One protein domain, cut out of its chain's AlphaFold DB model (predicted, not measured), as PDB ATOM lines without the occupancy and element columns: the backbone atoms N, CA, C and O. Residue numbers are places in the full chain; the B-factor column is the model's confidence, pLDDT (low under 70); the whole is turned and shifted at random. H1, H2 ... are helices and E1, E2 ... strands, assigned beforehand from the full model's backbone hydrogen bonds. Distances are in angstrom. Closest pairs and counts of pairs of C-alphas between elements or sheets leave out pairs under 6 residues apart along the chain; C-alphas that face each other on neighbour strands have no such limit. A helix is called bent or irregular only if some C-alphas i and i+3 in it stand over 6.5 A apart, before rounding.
ATOM      1  N   GLU A 372     156.471 -23.384 143.432       71.56
ATOM      2  CA  GLU A 372     155.733 -24.332 142.583       71.56
ATOM      3  C   GLU A 372     154.220 -24.174 142.726       71.56
ATOM      4  O   GLU A 372     153.507 -24.117 141.725       71.56
ATOM      5  N   LYS A 373     153.730 -24.012 143.960       73.69
ATOM      6  CA  LYS A 373     152.300 -23.820 144.232       73.69
ATOM      7  C   LYS A 373     151.746 -22.593 143.514       73.69
ATOM      8  O   LYS A 373     150.699 -22.652 142.879       73.69
ATOM      9  N   ARG A 374     152.498 -21.492 143.558       78.69
ATOM     10  CA  ARG A 374     152.133 -20.255 142.871       78.69
ATOM     11  C   ARG A 374     152.107 -20.446 141.354       78.69
ATOM     12  O   ARG A 374     151.209 -19.925 140.701       78.69
ATOM     13  N   LEU A 375     153.071 -21.175 140.794       78.19
ATOM     14  CA  LEU A 375     153.108 -21.450 139.356       78.19
ATOM     15  C   LEU A 375     151.945 -22.332 138.899       78.19
ATOM     16  O   LEU A 375     151.385 -22.075 137.839       78.19
ATOM     17  N   ILE A 376     151.568 -23.337 139.690       79.50
ATOM     18  CA  ILE A 376     150.413 -24.198 139.405       79.50
ATOM     19  C   ILE A 376     149.118 -23.378 139.453       79.50
ATOM     20  O   ILE A 376     148.286 -23.483 138.558       79.50
ATOM     21  N   GLU A 377     148.964 -22.489 140.438       82.75
ATOM     22  CA  GLU A 377     147.818 -21.573 140.511       82.75
ATOM     23  C   GLU A 377     147.758 -20.594 139.324       82.75
ATOM     24  O   GLU A 377     146.672 -20.295 138.821       82.75
ATOM     25  N   GLU A 378     148.908 -20.078 138.874       84.19
ATOM     26  CA  GLU A 378     149.009 -19.237 137.675       84.19
ATOM     27  C   GLU A 378     148.641 -20.040 136.413       84.19
ATOM     28  O   GLU A 378     147.820 -19.576 135.620       84.19
ATOM     29  N   TYR A 379     149.145 -21.269 136.274       82.50
ATOM     30  CA  TYR A 379     148.835 -22.159 135.154       82.50
ATOM     31  C   TYR A 379     147.347 -22.527 135.092       82.50
ATOM     32  O   TYR A 379     146.727 -22.352 134.044       82.50
ATOM     33  N   ASN A 380     146.749 -22.945 136.211       87.12
ATOM     34  CA  ASN A 380     145.335 -23.332 136.292       87.12
ATOM     35  C   ASN A 380     144.388 -22.157 136.007       87.12
ATOM     36  O   ASN A 380     143.262 -22.352 135.554       87.12
ATOM     37  N   ARG A 381     144.833 -20.919 136.260       87.19
ATOM     38  CA  ARG A 381     144.088 -19.710 135.888       87.19
ATOM     39  C   ARG A 381     144.120 -19.459 134.381       87.19
ATOM     40  O   ARG A 381     143.139 -18.962 133.834       87.19
ATOM     41  N   GLU A 382     145.246 -19.748 133.735       88.31
ATOM     42  CA  GLU A 382     145.423 -19.603 132.287       88.31
ATOM     43  C   GLU A 382     144.792 -20.764 131.499       88.31
ATOM     44  O   GLU A 382     144.320 -20.549 130.384       88.31
ATOM     45  N   HIS A 383     144.734 -21.959 132.092       86.19
ATOM     46  CA  HIS A 383     144.254 -23.198 131.475       86.19
ATOM     47  C   HIS A 383     143.179 -23.863 132.358       86.19
ATOM     48  O   HIS A 383     143.438 -24.885 132.991       86.19
ATOM     49  N   PRO A 384     141.957 -23.299 132.425       86.25
ATOM     50  CA  PRO A 384     140.889 -23.830 133.275       86.25
ATOM     51  C   PRO A 384     140.316 -25.168 132.784       86.25
ATOM     52  O   PRO A 384     139.653 -25.858 133.556       86.25
ATOM     53  N   ASP A 385     140.549 -25.523 131.518       87.12
ATOM     54  CA  ASP A 385     140.034 -26.752 130.902       87.12
ATOM     55  C   ASP A 385     140.853 -27.998 131.299       87.12
ATOM     56  O   ASP A 385     140.321 -29.107 131.295       87.12
ATOM     57  N   GLU A 386     142.122 -27.816 131.683       85.06
ATOM     58  CA  GLU A 386     143.046 -28.873 132.120       85.06
ATOM     59  C   GLU A 386     143.800 -28.420 133.389       85.06
ATOM     60  O   GLU A 386     144.997 -28.119 133.337       85.06
ATOM     61  N   PRO A 387     143.111 -28.301 134.540       82.19
ATOM     62  CA  PRO A 387     143.753 -27.878 135.775       82.19
ATOM     63  C   PRO A 387     144.704 -28.964 136.285       82.19
ATOM     64  O   PRO A 387     144.347 -30.136 136.371       82.19
ATOM     65  N   LEU A 388     145.905 -28.556 136.678       80.06
ATOM     66  CA  LEU A 388     146.862 -29.400 137.383       80.06
ATOM     67  C   LEU A 388     146.431 -29.558 138.844       80.06
ATOM     68  O   LEU A 388     146.190 -28.566 139.544       80.06
ATOM     69  N   GLU A 389     146.367 -30.798 139.322       78.19
ATOM     70  CA  GLU A 389     146.070 -31.098 140.719       78.19
ATOM     71  C   GLU A 389     147.339 -30.992 141.567       78.19
ATOM     72  O   GLU A 389     148.325 -31.690 141.359       78.19
ATOM     73  N   TYR A 390     147.318 -30.109 142.564       69.69
ATOM     74  CA  TYR A 390     148.475 -29.889 143.433       69.69
ATOM     75  C   TYR A 390     148.817 -31.123 144.293       69.69
ATOM     76  O   TYR A 390     149.964 -31.290 144.700       69.69
ATOM     77  N   GLU A 391     147.849 -32.010 144.553       69.88
ATOM     78  CA  GLU A 391     148.082 -33.230 145.335       69.88
ATOM     79  C   GLU A 391     149.008 -34.234 144.638       69.88
ATOM     80  O   GLU A 391     149.697 -34.982 145.329       69.88
ATOM     81  N   GLU A 392     149.105 -34.196 143.304       72.69
ATOM     82  CA  GLU A 392     150.045 -35.022 142.532       72.69
ATOM     83  C   GLU A 392     151.513 -34.622 142.761       72.69
ATOM     84  O   GLU A 392     152.422 -35.387 142.454       72.69
ATOM     85  N   TYR A 393     151.757 -33.437 143.331       75.12
ATOM     86  CA  TYR A 393     153.096 -32.897 143.579       75.12
ATOM     87  C   TYR A 393     153.583 -33.101 145.017       75.12
ATOM     88  O   TYR A 393     154.602 -32.521 145.403       75.12
ATOM     89  N   LYS A 394     152.871 -33.896 145.825       80.94
ATOM     90  CA  LYS A 394     153.362 -34.285 147.151       80.94
ATOM     91  C   LYS A 394     154.634 -35.115 147.018       80.94
ATOM     92  O   LYS A 394     154.777 -35.934 146.114       80.94
ATOM     93  N   VAL A 395     155.561 -34.880 147.936       81.56
ATOM     94  CA  VAL A 395     156.880 -35.507 147.950       81.56
ATOM     95  C   VAL A 395     157.198 -36.055 149.327       81.56
ATOM     96  O   VAL A 395     156.759 -35.532 150.353       81.56
ATOM     97  N   ASP A 396     158.037 -37.075 149.346       80.12
ATOM     98  CA  ASP A 396     158.668 -37.534 150.568       80.12
ATOM     99  C   ASP A 396     159.918 -36.679 150.839       80.12
ATOM    100  O   ASP A 396     160.814 -36.551 149.997       80.12
ATOM    101  N   LEU A 397     159.983 -36.075 152.025       82.19
ATOM    102  CA  LEU A 397     161.096 -35.248 152.485       82.19
ATOM    103  C   LEU A 397     161.988 -36.020 153.449       82.19
ATOM    104  O   LEU A 397     161.563 -36.469 154.513       82.19
ATOM    105  N   ILE A 398     163.270 -36.105 153.111       80.94
ATOM    106  CA  ILE A 398     164.282 -36.760 153.935       80.94
ATOM    107  C   ILE A 398     165.353 -35.726 154.266       80.94
ATOM    108  O   ILE A 398     166.088 -35.269 153.384       80.94
ATOM    109  N   TYR A 399     165.468 -35.361 155.541       80.88
ATOM    110  CA  TYR A 399     166.567 -34.514 155.995       80.88
ATOM    111  C   TYR A 399     167.696 -35.373 156.523       80.88
ATOM    112  O   TYR A 399     167.498 -36.297 157.319       80.88
ATOM    113  N   CYS A 400     168.905 -35.017 156.112       74.38
ATOM    114  CA  CYS A 400     170.095 -35.751 156.471       74.38
ATOM    115  C   CYS A 400     171.193 -34.827 156.992       74.38
ATOM    116  O   CYS A 400     171.422 -33.707 156.523       74.38
ATOM    117  N   HIS A 401     171.933 -35.357 157.954       74.00
ATOM    118  CA  HIS A 401     173.143 -34.756 158.470       74.00
ATOM    119  C   HIS A 401     174.337 -35.005 157.527       74.00
ATOM    120  O   HIS A 401     174.296 -35.856 156.642       74.00
ATOM    121  N   SER A 402     175.447 -34.291 157.736       66.38
ATOM    122  CA  SER A 402     176.648 -34.295 156.879       66.38
ATOM    123  C   SER A 402     177.296 -35.661 156.615       66.38
ATOM    124  O   SER A 402     178.127 -35.787 155.719       66.38
ATOM    125  N   ASN A 403     176.968 -36.682 157.396       67.69
ATOM    126  CA  ASN A 403     177.446 -38.058 157.282       67.69
ATOM    127  C   ASN A 403     176.424 -39.009 156.642       67.69
ATOM    128  O   ASN A 403     176.676 -40.206 156.622       67.69
ATOM    129  N   GLY A 404     175.290 -38.508 156.139       70.94
ATOM    130  CA  GLY A 404     174.229 -39.358 155.592       70.94
ATOM    131  C   GLY A 404     173.251 -39.892 156.625       70.94
ATOM    132  O   GLY A 404     172.352 -40.638 156.248       70.94
ATOM    133  N   THR A 405     173.403 -39.532 157.902       81.12
ATOM    134  CA  THR A 405     172.441 -39.908 158.942       81.12
ATOM    135  C   THR A 405     171.126 -39.181 158.712       81.12
ATOM    136  O   THR A 405     171.101 -37.954 158.650       81.12
ATOM    137  N   ILE A 406     170.039 -39.937 158.604       83.44
ATOM    138  CA  ILE A 406     168.682 -39.410 158.503       83.44
ATOM    139  C   ILE A 406     168.283 -38.815 159.856       83.44
ATOM    140  O   ILE A 406     168.301 -39.514 160.870       83.44
ATOM    141  N   VAL A 407     167.921 -37.533 159.860       80.38
ATOM    142  CA  VAL A 407     167.469 -36.794 161.054       80.38
ATOM    143  C   VAL A 407     165.968 -36.515 161.035       80.38
ATOM    144  O   VAL A 407     165.376 -36.327 162.090       80.38
ATOM    145  N   TYR A 408     165.341 -36.537 159.856       85.00
ATOM    146  CA  TYR A 408     163.893 -36.411 159.714       85.00
ATOM    147  C   TYR A 408     163.389 -37.154 158.479       85.00
ATOM    148  O   TYR A 408     164.069 -37.201 157.449       85.00
ATOM    149  N   LEU A 409     162.179 -37.696 158.599       85.62
ATOM    150  CA  LEU A 409     161.403 -38.321 157.535       85.62
ATOM    151  C   LEU A 409     160.002 -37.705 157.555       85.62
ATOM    152  O   LEU A 409     159.308 -37.795 158.567       85.62
ATOM    153  N   GLY A 410     159.607 -37.075 156.455       85.75
ATOM    154  CA  GLY A 410     158.265 -36.553 156.234       85.75
ATOM    155  C   GLY A 410     157.669 -37.216 155.006       85.75
ATOM    156  O   GLY A 410     158.158 -36.998 153.906       85.75
ATOM    157  N   GLU A 411     156.639 -38.027 155.197       86.69
ATOM    158  CA  GLU A 411     155.918 -38.681 154.102       86.69
ATOM    159  C   GLU A 411     154.804 -37.769 153.574       86.69
ATOM    160  O   GLU A 411     154.162 -37.073 154.367       86.69
ATOM    161  N   ASP A 412     154.558 -37.808 152.261       85.31
ATOM    162  CA  ASP A 412     153.431 -37.130 151.600       85.31
ATOM    163  C   ASP A 412     153.325 -35.620 151.935       85.31
ATOM    164  O   ASP A 412     152.236 -35.092 152.200       85.31
ATOM    165  N   GLN A 413     154.462 -34.913 151.947       81.50
ATOM    166  CA  GLN A 413     154.552 -33.493 152.305       81.50
ATOM    167  C   GLN A 413     154.639 -32.559 151.096       81.50
ATOM    168  O   GLN A 413     154.882 -32.964 149.960       81.50
ATOM    169  N   ASP A 414     154.445 -31.267 151.365       79.00
ATOM    170  CA  ASP A 414     154.698 -30.212 150.390       79.00
ATOM    171  C   ASP A 414     156.187 -30.163 149.994       79.00
ATOM    172  O   ASP A 414     157.065 -30.383 150.838       79.00
ATOM    173  N   PRO A 415     156.509 -29.812 148.737       74.19
ATOM    174  CA  PRO A 415     157.886 -29.621 148.307       74.19
ATOM    175  C   PRO A 415     158.647 -28.620 149.183       74.19
ATOM    176  O   PRO A 415     158.192 -27.511 149.451       74.19
ATOM    177  N   TYR A 416     159.855 -29.011 149.596       70.50
ATOM    178  CA  TYR A 416     160.806 -28.169 150.330       70.50
ATOM    179  C   TYR A 416     160.907 -26.718 149.811       70.50
ATOM    180  O   TYR A 416     161.274 -26.465 148.664       70.50
ATOM    181  N   THR A 417     160.696 -25.759 150.715       64.75
ATOM    182  CA  THR A 417     160.548 -24.320 150.430       64.75
ATOM    183  C   THR A 417     161.814 -23.492 150.712       64.75
ATOM    184  O   THR A 417     161.748 -22.292 150.975       64.75
ATOM    185  N   ASN A 418     163.002 -24.113 150.669       61.62
ATOM    186  CA  ASN A 418     164.296 -23.519 151.062       61.62
ATOM    187  C   ASN A 418     164.454 -23.152 152.548       61.62
ATOM    188  O   ASN A 418     165.507 -22.626 152.914       61.62
ATOM    189  N   GLN A 419     163.467 -23.442 153.392       59.62
ATOM    190  CA  GLN A 419     163.565 -23.314 154.843       59.62
ATOM    191  C   GLN A 419     163.650 -24.718 155.433       59.62
ATOM    192  O   GLN A 419     162.680 -25.468 155.385       59.62
ATOM    193  N   ALA A 420     164.838 -25.100 155.902       57.41
ATOM    194  CA  ALA A 420     165.007 -26.307 156.695       57.41
ATOM    195  C   ALA A 420     164.777 -25.937 158.156       57.41
ATOM    196  O   ALA A 420     165.371 -24.970 158.635       57.41
ATOM    197  N   ASP A 421     163.923 -26.692 158.835       56.69
ATOM    198  CA  ASP A 421     163.745 -26.554 160.274       56.69
ATOM    199  C   ASP A 421     164.960 -27.132 161.019       56.69
ATOM    200  O   ASP A 421     165.629 -28.058 160.546       56.69
ATOM    201  N   ASP A 422     165.252 -26.588 162.200       56.31
ATOM    202  CA  ASP A 422     166.240 -27.166 163.111       56.31
ATOM    203  C   ASP A 422     165.648 -28.429 163.748       56.31
ATOM    204  O   ASP A 422     164.730 -28.362 164.569       56.31
ATOM    205  N   PHE A 423     166.176 -29.599 163.381       58.31
ATOM    206  CA  PHE A 423     165.711 -30.873 163.927       58.31
ATOM    207  C   PHE A 423     166.548 -31.286 165.143       58.31
ATOM    208  O   PHE A 423     167.776 -31.398 165.079       58.31
ATOM    209  N   VAL A 424     165.870 -31.542 166.263       52.41
ATOM    210  CA  VAL A 424     166.475 -32.078 167.489       52.41
ATOM    211  C   VAL A 424     166.297 -33.595 167.497       52.41
ATOM    212  O   VAL A 424     165.172 -34.086 167.540       52.41
ATOM    213  N   MET A 425     167.402 -34.339 167.480       55.38
ATOM    214  CA  MET A 425     167.397 -35.771 167.792       55.38
ATOM    215  C   MET A 425     167.457 -35.931 169.318       55.38
ATOM    216  O   MET A 425     168.264 -35.267 169.967       55.38
ATOM    217  N   GLU A 426     166.612 -36.781 169.909       49.28
ATOM    218  CA  GLU A 426     166.578 -36.972 171.369       49.28
ATOM    219  C   GLU A 426     167.971 -37.323 171.927       49.28
ATOM    220  O   GLU A 426     168.537 -38.369 171.614       49.28
ATOM    221  N   GLY A 427     168.516 -36.444 172.776       50.84
ATOM    222  CA  GLY A 427     169.799 -36.647 173.457       50.84
ATOM    223  C   GLY A 427     171.044 -36.125 172.728       50.84
ATOM    224  O   GLY A 427     172.136 -36.246 173.283       50.84
ATOM    225  N   GLU A 428     170.910 -35.517 171.547       53.50
ATOM    226  CA  GLU A 428     172.012 -34.851 170.840       53.50
ATOM    227  C   GLU A 428     171.747 -33.351 170.646       53.50
ATOM    228  O   GLU A 428     170.598 -32.905 170.622       53.50
ATOM    229  N   ASP A 429     172.821 -32.563 170.512       48.72
ATOM    230  CA  ASP A 429     172.715 -31.142 170.172       48.72
ATOM    231  C   ASP A 429     171.902 -30.960 168.876       48.72
ATOM    232  O   ASP A 429     172.018 -31.794 167.971       48.72
ATOM    233  N   PRO A 430     171.099 -29.886 168.747       53.72
ATOM    234  CA  PRO A 430     170.424 -29.560 167.495       53.72
ATOM    235  C   PRO A 430     171.457 -29.474 166.373       53.72
ATOM    236  O   PRO A 430     172.430 -28.719 166.455       53.72
ATOM    237  N   ARG A 431     171.261 -30.275 165.327       54.16
ATOM    238  CA  ARG A 431     172.134 -30.274 164.156       54.16
ATOM    239  C   ARG A 431     171.331 -29.807 162.962       54.16
ATOM    240  O   ARG A 431     170.396 -30.489 162.547       54.16
ATOM    241  N   GLU A 432     171.746 -28.689 162.374       52.69
ATOM    242  CA  GLU A 432     171.214 -28.261 161.085       52.69
ATOM    243  C   GLU A 432     171.421 -29.389 160.054       52.69
ATOM    244  O   GLU A 432     172.551 -29.876 159.871       52.69
ATOM    245  N   PRO A 433     170.355 -29.847 159.376       59.50
ATOM    246  CA  PRO A 433     170.499 -30.814 158.303       59.50
ATOM    247  C   PRO A 433     171.325 -30.185 157.181       59.50
ATOM    248  O   PRO A 433     171.038 -29.096 156.688       59.50
ATOM    249  N   ARG A 434     172.380 -30.881 156.748       62.94
ATOM    250  CA  ARG A 434     173.277 -30.361 155.707       62.94
ATOM    251  C   ARG A 434     172.679 -30.541 154.312       62.94
ATOM    252  O   ARG A 434     173.088 -29.847 153.383       62.94
ATOM    253  N   PHE A 435     171.747 -31.478 154.149       66.94
ATOM    254  CA  PHE A 435     171.059 -31.703 152.884       66.94
ATOM    255  C   PHE A 435     169.639 -32.226 153.079       66.94
ATOM    256  O   PHE A 435     169.332 -32.942 154.032       66.94
ATOM    257  N   VAL A 436     168.795 -31.845 152.121       72.94
ATOM    258  CA  VAL A 436     167.399 -32.256 151.987       72.94
ATOM    259  C   VAL A 436     167.294 -33.074 150.712       72.94
ATOM    260  O   VAL A 436     167.776 -32.641 149.660       72.94
ATOM    261  N   VAL A 437     166.686 -34.247 150.807       76.62
ATOM    262  CA  VAL A 437     166.335 -35.083 149.661       76.62
ATOM    263  C   VAL A 437     164.821 -35.014 149.503       76.62
ATOM    264  O   VAL A 437     164.088 -35.315 150.441       76.62
ATOM    265  N   GLN A 438     164.381 -34.572 148.328       77.25
ATOM    266  CA  GLN A 438     162.999 -34.701 147.875       77.25
ATOM    267  C   GLN A 438     162.921 -35.964 147.022       77.25
ATOM    268  O   GLN A 438     163.684 -36.091 146.061       77.25
ATOM    269  N   ALA A 439     162.037 -36.882 147.387       79.38
ATOM    270  CA  ALA A 439     161.745 -38.096 146.639       79.38
ATOM    271  C   ALA A 439     160.256 -38.145 146.277       79.38
ATOM    272  O   ALA A 439     159.454 -37.371 146.803       79.38
ATOM    273  N   GLU A 440     159.888 -39.046 145.372       80.00
ATOM    274  CA  GLU A 440     158.481 -39.284 145.051       80.00
ATOM    275  C   GLU A 440     157.699 -39.743 146.288       80.00
ATOM    276  O   GLU A 440     158.252 -40.372 147.196       80.00
ATOM    277  N   ALA A 441     156.409 -39.413 146.325       83.00
ATOM    278  CA  ALA A 441     155.512 -39.836 147.393       83.00
ATOM    279  C   ALA A 441     155.528 -41.366 147.558       83.00
ATOM    280  O   ALA A 441     155.364 -42.117 146.594       83.00
ATOM    281  N   GLY A 442     155.721 -41.838 148.791       82.62
ATOM    282  CA  GLY A 442     155.765 -43.265 149.121       82.62
ATOM    283  C   GLY A 442     157.150 -43.917 149.045       82.62
ATOM    284  O   GLY A 442     157.293 -45.067 149.479       82.62
ATOM    285  N   PHE A 443     158.182 -43.201 148.592       85.75
ATOM    286  CA  PHE A 443     159.563 -43.686 148.556       85.75
ATOM    287  C   PHE A 443     160.070 -44.145 149.934       85.75
ATOM    288  O   PHE A 443     160.723 -45.189 150.045       85.75
ATOM    289  N   ILE A 444     159.748 -43.404 151.003       85.88
ATOM    290  CA  ILE A 444     160.149 -43.723 152.386       85.88
ATOM    291  C   ILE A 444     159.563 -45.069 152.821       85.88
ATOM    292  O   ILE A 444     160.278 -45.891 153.406       85.88
ATOM    293  N   LYS A 445     158.285 -45.315 152.497       89.25
ATOM    294  CA  LYS A 445     157.578 -46.565 152.816       89.25
ATOM    295  C   LYS A 445     158.142 -47.740 152.031       89.25
ATOM    296  O   LYS A 445     158.382 -48.796 152.613       89.25
ATOM    297  N   GLU A 446     158.373 -47.553 150.733       89.12
ATOM    298  CA  GLU A 446     158.913 -48.587 149.848       89.12
ATOM    299  C   GLU A 446     160.300 -49.055 150.311       89.12
ATOM    300  O   GLU A 446     160.558 -50.255 150.423       89.12
ATOM    301  N   HIS A 447     161.167 -48.104 150.664       84.19
ATOM    302  CA  HIS A 447     162.552 -48.372 151.053       84.19
ATOM    303  C   HIS A 447     162.737 -48.595 152.561       84.19
ATOM    304  O   HIS A 447     163.857 -48.846 153.013       84.19
ATOM    305  N   GLN A 448     161.650 -48.536 153.338       90.00
ATOM    306  CA  GLN A 448     161.613 -48.777 154.786       90.00
ATOM    307  C   GLN A 448     162.666 -47.965 155.558       90.00
ATOM    308  O   GLN A 448     163.345 -48.489 156.451       90.00
ATOM    309  N   LEU A 449     162.822 -46.688 155.198       87.81
ATOM    310  CA  LEU A 449     163.822 -45.811 155.806       87.81
ATOM    311  C   LEU A 449     163.490 -45.528 157.276       87.81
ATOM    312  O   LEU A 449     162.327 -45.398 157.656       87.81
ATOM    313  N   LYS A 450     164.525 -45.422 158.118       90.12
ATOM    314  CA  LYS A 450     164.374 -45.166 159.560       90.12
ATOM    315  C   LYS A 450     165.186 -43.960 160.016       90.12
ATOM    316  O   LYS A 450     166.285 -43.713 159.522       90.12
ATOM    317  N   LEU A 451     164.676 -43.245 161.019       86.56
ATOM    318  CA  LEU A 451     165.429 -42.194 161.709       86.56
ATOM    319  C   LEU A 451     166.727 -42.765 162.300       86.56
ATOM    320  O   LEU A 451     166.748 -43.880 162.824       86.56
ATOM    321  N   GLY A 452     167.821 -42.014 162.183       80.12
ATOM    322  CA  GLY A 452     169.152 -42.429 162.627       80.12
ATOM    323  C   GLY A 452     169.874 -43.407 161.690       80.12
ATOM    324  O   GLY A 452     171.074 -43.632 161.860       80.12
ATOM    325  N   GLN A 453     169.203 -43.957 160.671       84.25
ATOM    326  CA  GLN A 453     169.861 -44.766 159.647       84.25
ATOM    327  C   GLN A 453     170.840 -43.900 158.851       84.25
ATOM    328  O   GLN A 453     170.530 -42.774 158.463       84.25
ATOM    329  N   ILE A 454     172.030 -44.433 158.584       79.69
ATOM    330  CA  ILE A 454     172.945 -43.839 157.610       79.69
ATOM    331  C   ILE A 454     172.524 -44.348 156.241       79.69
ATOM    332  O   ILE A 454     172.456 -45.562 156.028       79.69
ATOM    333  N   LEU A 455     172.242 -43.434 155.315       75.81
ATOM    334  CA  LEU A 455     171.981 -43.810 153.932       75.81
ATOM    335  C   LEU A 455     173.193 -44.595 153.398       75.81
ATOM    336  O   LEU A 455     174.303 -44.055 153.386       75.81
ATOM    337  N   PRO A 456     173.011 -45.857 152.962       62.06
ATOM    338  CA  PRO A 456     174.120 -46.778 152.686       62.06
ATOM    339  C   PRO A 456     175.075 -46.259 151.602       62.06
ATOM    340  O   PRO A 456     176.259 -46.592 151.601       62.06
ATOM    341  N   ASN A 457     174.581 -45.379 150.731       60.56
ATOM    342  CA  ASN A 457     175.323 -44.832 149.600       60.56
ATOM    343  C   ASN A 457     176.010 -43.482 149.908       60.56
ATOM    344  O   ASN A 457     176.645 -42.903 149.028       60.56
ATOM    345  N   VAL A 458     175.928 -42.971 151.145       62.16
ATOM    346  CA  VAL A 458     176.577 -41.718 151.583       62.16
ATOM    347  C   VAL A 458     177.832 -42.038 152.408       62.16
ATOM    348  O   VAL A 458     177.906 -41.803 153.611       62.16
ATOM    349  N   ASN A 459     178.848 -42.608 151.756       62.84
ATOM    350  CA  ASN A 459     180.141 -42.899 152.388       62.84
ATOM    351  C   ASN A 459     181.112 -41.694 152.311       62.84
ATOM    352  O   ASN A 459     180.836 -40.684 151.661       62.84
ATOM    353  N   SER A 460     182.259 -41.758 153.002       61.41
ATOM    354  CA  SER A 460     183.237 -40.652 153.018       61.41
ATOM    355  C   SER A 460     183.766 -40.292 151.631       61.41
ATOM    356  O   SER A 460     183.942 -39.114 151.344       61.41
ATOM    357  N   GLU A 461     183.969 -41.290 150.775       63.75
ATOM    358  CA  GLU A 461     184.508 -41.110 149.428       63.75
ATOM    359  C   GLU A 461     183.526 -40.364 148.511       63.75
ATOM    360  O   GLU A 461     183.911 -39.432 147.809       63.75
ATOM    361  N   MET A 462     182.236 -40.707 148.558       60.22
ATOM    362  CA  MET A 462     181.196 -40.020 147.785       60.22
ATOM    363  C   MET A 462     180.941 -38.604 148.304       60.22
ATOM    364  O   MET A 462     180.714 -37.687 147.513       60.22
ATOM    365  N   ARG A 463     181.036 -38.395 149.624       60.16
ATOM    366  CA  ARG A 463     181.001 -37.050 150.217       60.16
ATOM    367  C   ARG A 463     182.121 -36.175 149.682       60.16
ATOM    368  O   ARG A 463     181.841 -35.085 149.196       60.16
ATOM    369  N   GLU A 464     183.344 -36.684 149.671       56.19
ATOM    370  CA  GLU A 464     184.499 -35.953 149.156       56.19
ATOM    371  C   GLU A 464     184.387 -35.672 147.653       56.19
ATOM    372  O   GLU A 464     184.709 -34.573 147.210       56.19
ATOM    373  N   ARG A 465     183.875 -36.624 146.862       55.78
ATOM    374  CA  ARG A 465     183.735 -36.468 145.406       55.78
ATOM    375  C   ARG A 465     182.632 -35.503 144.991       55.78
ATOM    376  O   ARG A 465     182.812 -34.801 143.992       55.78
ATOM    377  N   TYR A 466     181.514 -35.485 145.717       53.62
ATOM    378  CA  TYR A 466     180.276 -34.864 145.243       53.62
ATOM    379  C   TYR A 466     179.732 -33.751 146.137       53.62
ATOM    380  O   TYR A 466     179.154 -32.794 145.627       53.62
ATOM    381  N   TYR A 467     179.923 -33.837 147.451       52.47
ATOM    382  CA  TYR A 467     179.271 -32.940 148.409       52.47
ATOM    383  C   TYR A 467     180.228 -31.901 148.997       52.47
ATOM    384  O   TYR A 467     179.906 -30.716 149.048       52.47
ATOM    385  N   ASP A 468     181.419 -32.330 149.406       49.09
ATOM    386  CA  ASP A 468     182.503 -31.449 149.849       49.09
ATOM    387  C   ASP A 468     183.308 -30.905 148.653       49.09
ATOM    388  O   ASP A 468     184.061 -29.936 148.773       49.09
TER     389      ASP A 468
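What this domain is: This is residues 372 to 468 of the 492 residues of an uncharacterized protein of Babesia bigemina (UniProt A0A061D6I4). A small, twisted three-stranded sheet makes the middle of an elongated model, with H1 off one end of the strands and H4 off the other end, both away from the sheet. A long loop, residues 414 to 434, swings out from the sheet between E2 and E3, while the short helices H2 and H3 only graze the sheet. The printed part has 97 residues with four named helices and three named strands, in the order H1 H2 E1 E2 E3 H3 H4; the sheet runs E2 E1 E3, antiparallel throughout. The class is mixed, helices and strands, with 48 residues, under half, in named elements. The whole is loose, with a radius of gyration of the C-alphas of 16.4 A and spans of 50 by 30 by 25 A.

Where its parts are: E1 is residues 395 to 400, 15.7 A long, from C-alpha 395 at (156.880, -35.507, 147.950). E2, residues 406 to 413, measures 16.5 A, and E3, residues 435 to 440, 16.6 A. H1, residues 372 to 382, begins with C-alpha 372 at (155.733, -24.332, 142.583) and is 15.3 A long. H2 is residues 390 to 393, 5.5 A, and H3 residues 443 to 447, 6.1 A. H4, residues 460 to 467, is 9.8 A long and ends with C-alpha 467 at (179.271, -32.940, 148.409).

How they stand to each other: The sheet is twisted, its C-alphas lying up to 4.1 A off the best plane. E1 is the inner strand. E1 and E2 form a hairpin, antiparallel at 170 degrees; N 397 and O 410 are within hydrogen-bond range at 2.8 A. E1 and E3 are antiparallel at 155 degrees, with N 437 and O 398 in range at 2.8 A. H3 only grazes the sheet with residues 443 to 445; its closest C-alphas to E1 are those of Phe 443 and Asp 396, 6.5 A apart. H2 only grazes the sheet with residues 391 to 393. H1 and H2 are close but not clearly touching, the closest C-alphas being those of Lys 373 and Tyr 390, 7.2 A apart. H1 and H4 are not on the sheet and are apart from each other. In H1, H3 and H4 every O i to N i+4 pair is within hydrogen-bond range; H2 is too short for such a pair. H4 is neither bent nor irregular, but only just: C-alphas 464 and 467 are 6.1 A apart.

The domain as a whole: The two C-alphas farthest apart are those of Asp 385 and Gly 427, 52.9 A. The printed part has no cut. The links E2 to E3, 21 residues, and H3 to H4, 12 residues, are long. Residues 381 to 386 stand free. The mean pLDDT of the printed part is 73.0; 36 residues are under 70, among them residues 417 to 435 and 456 to 468.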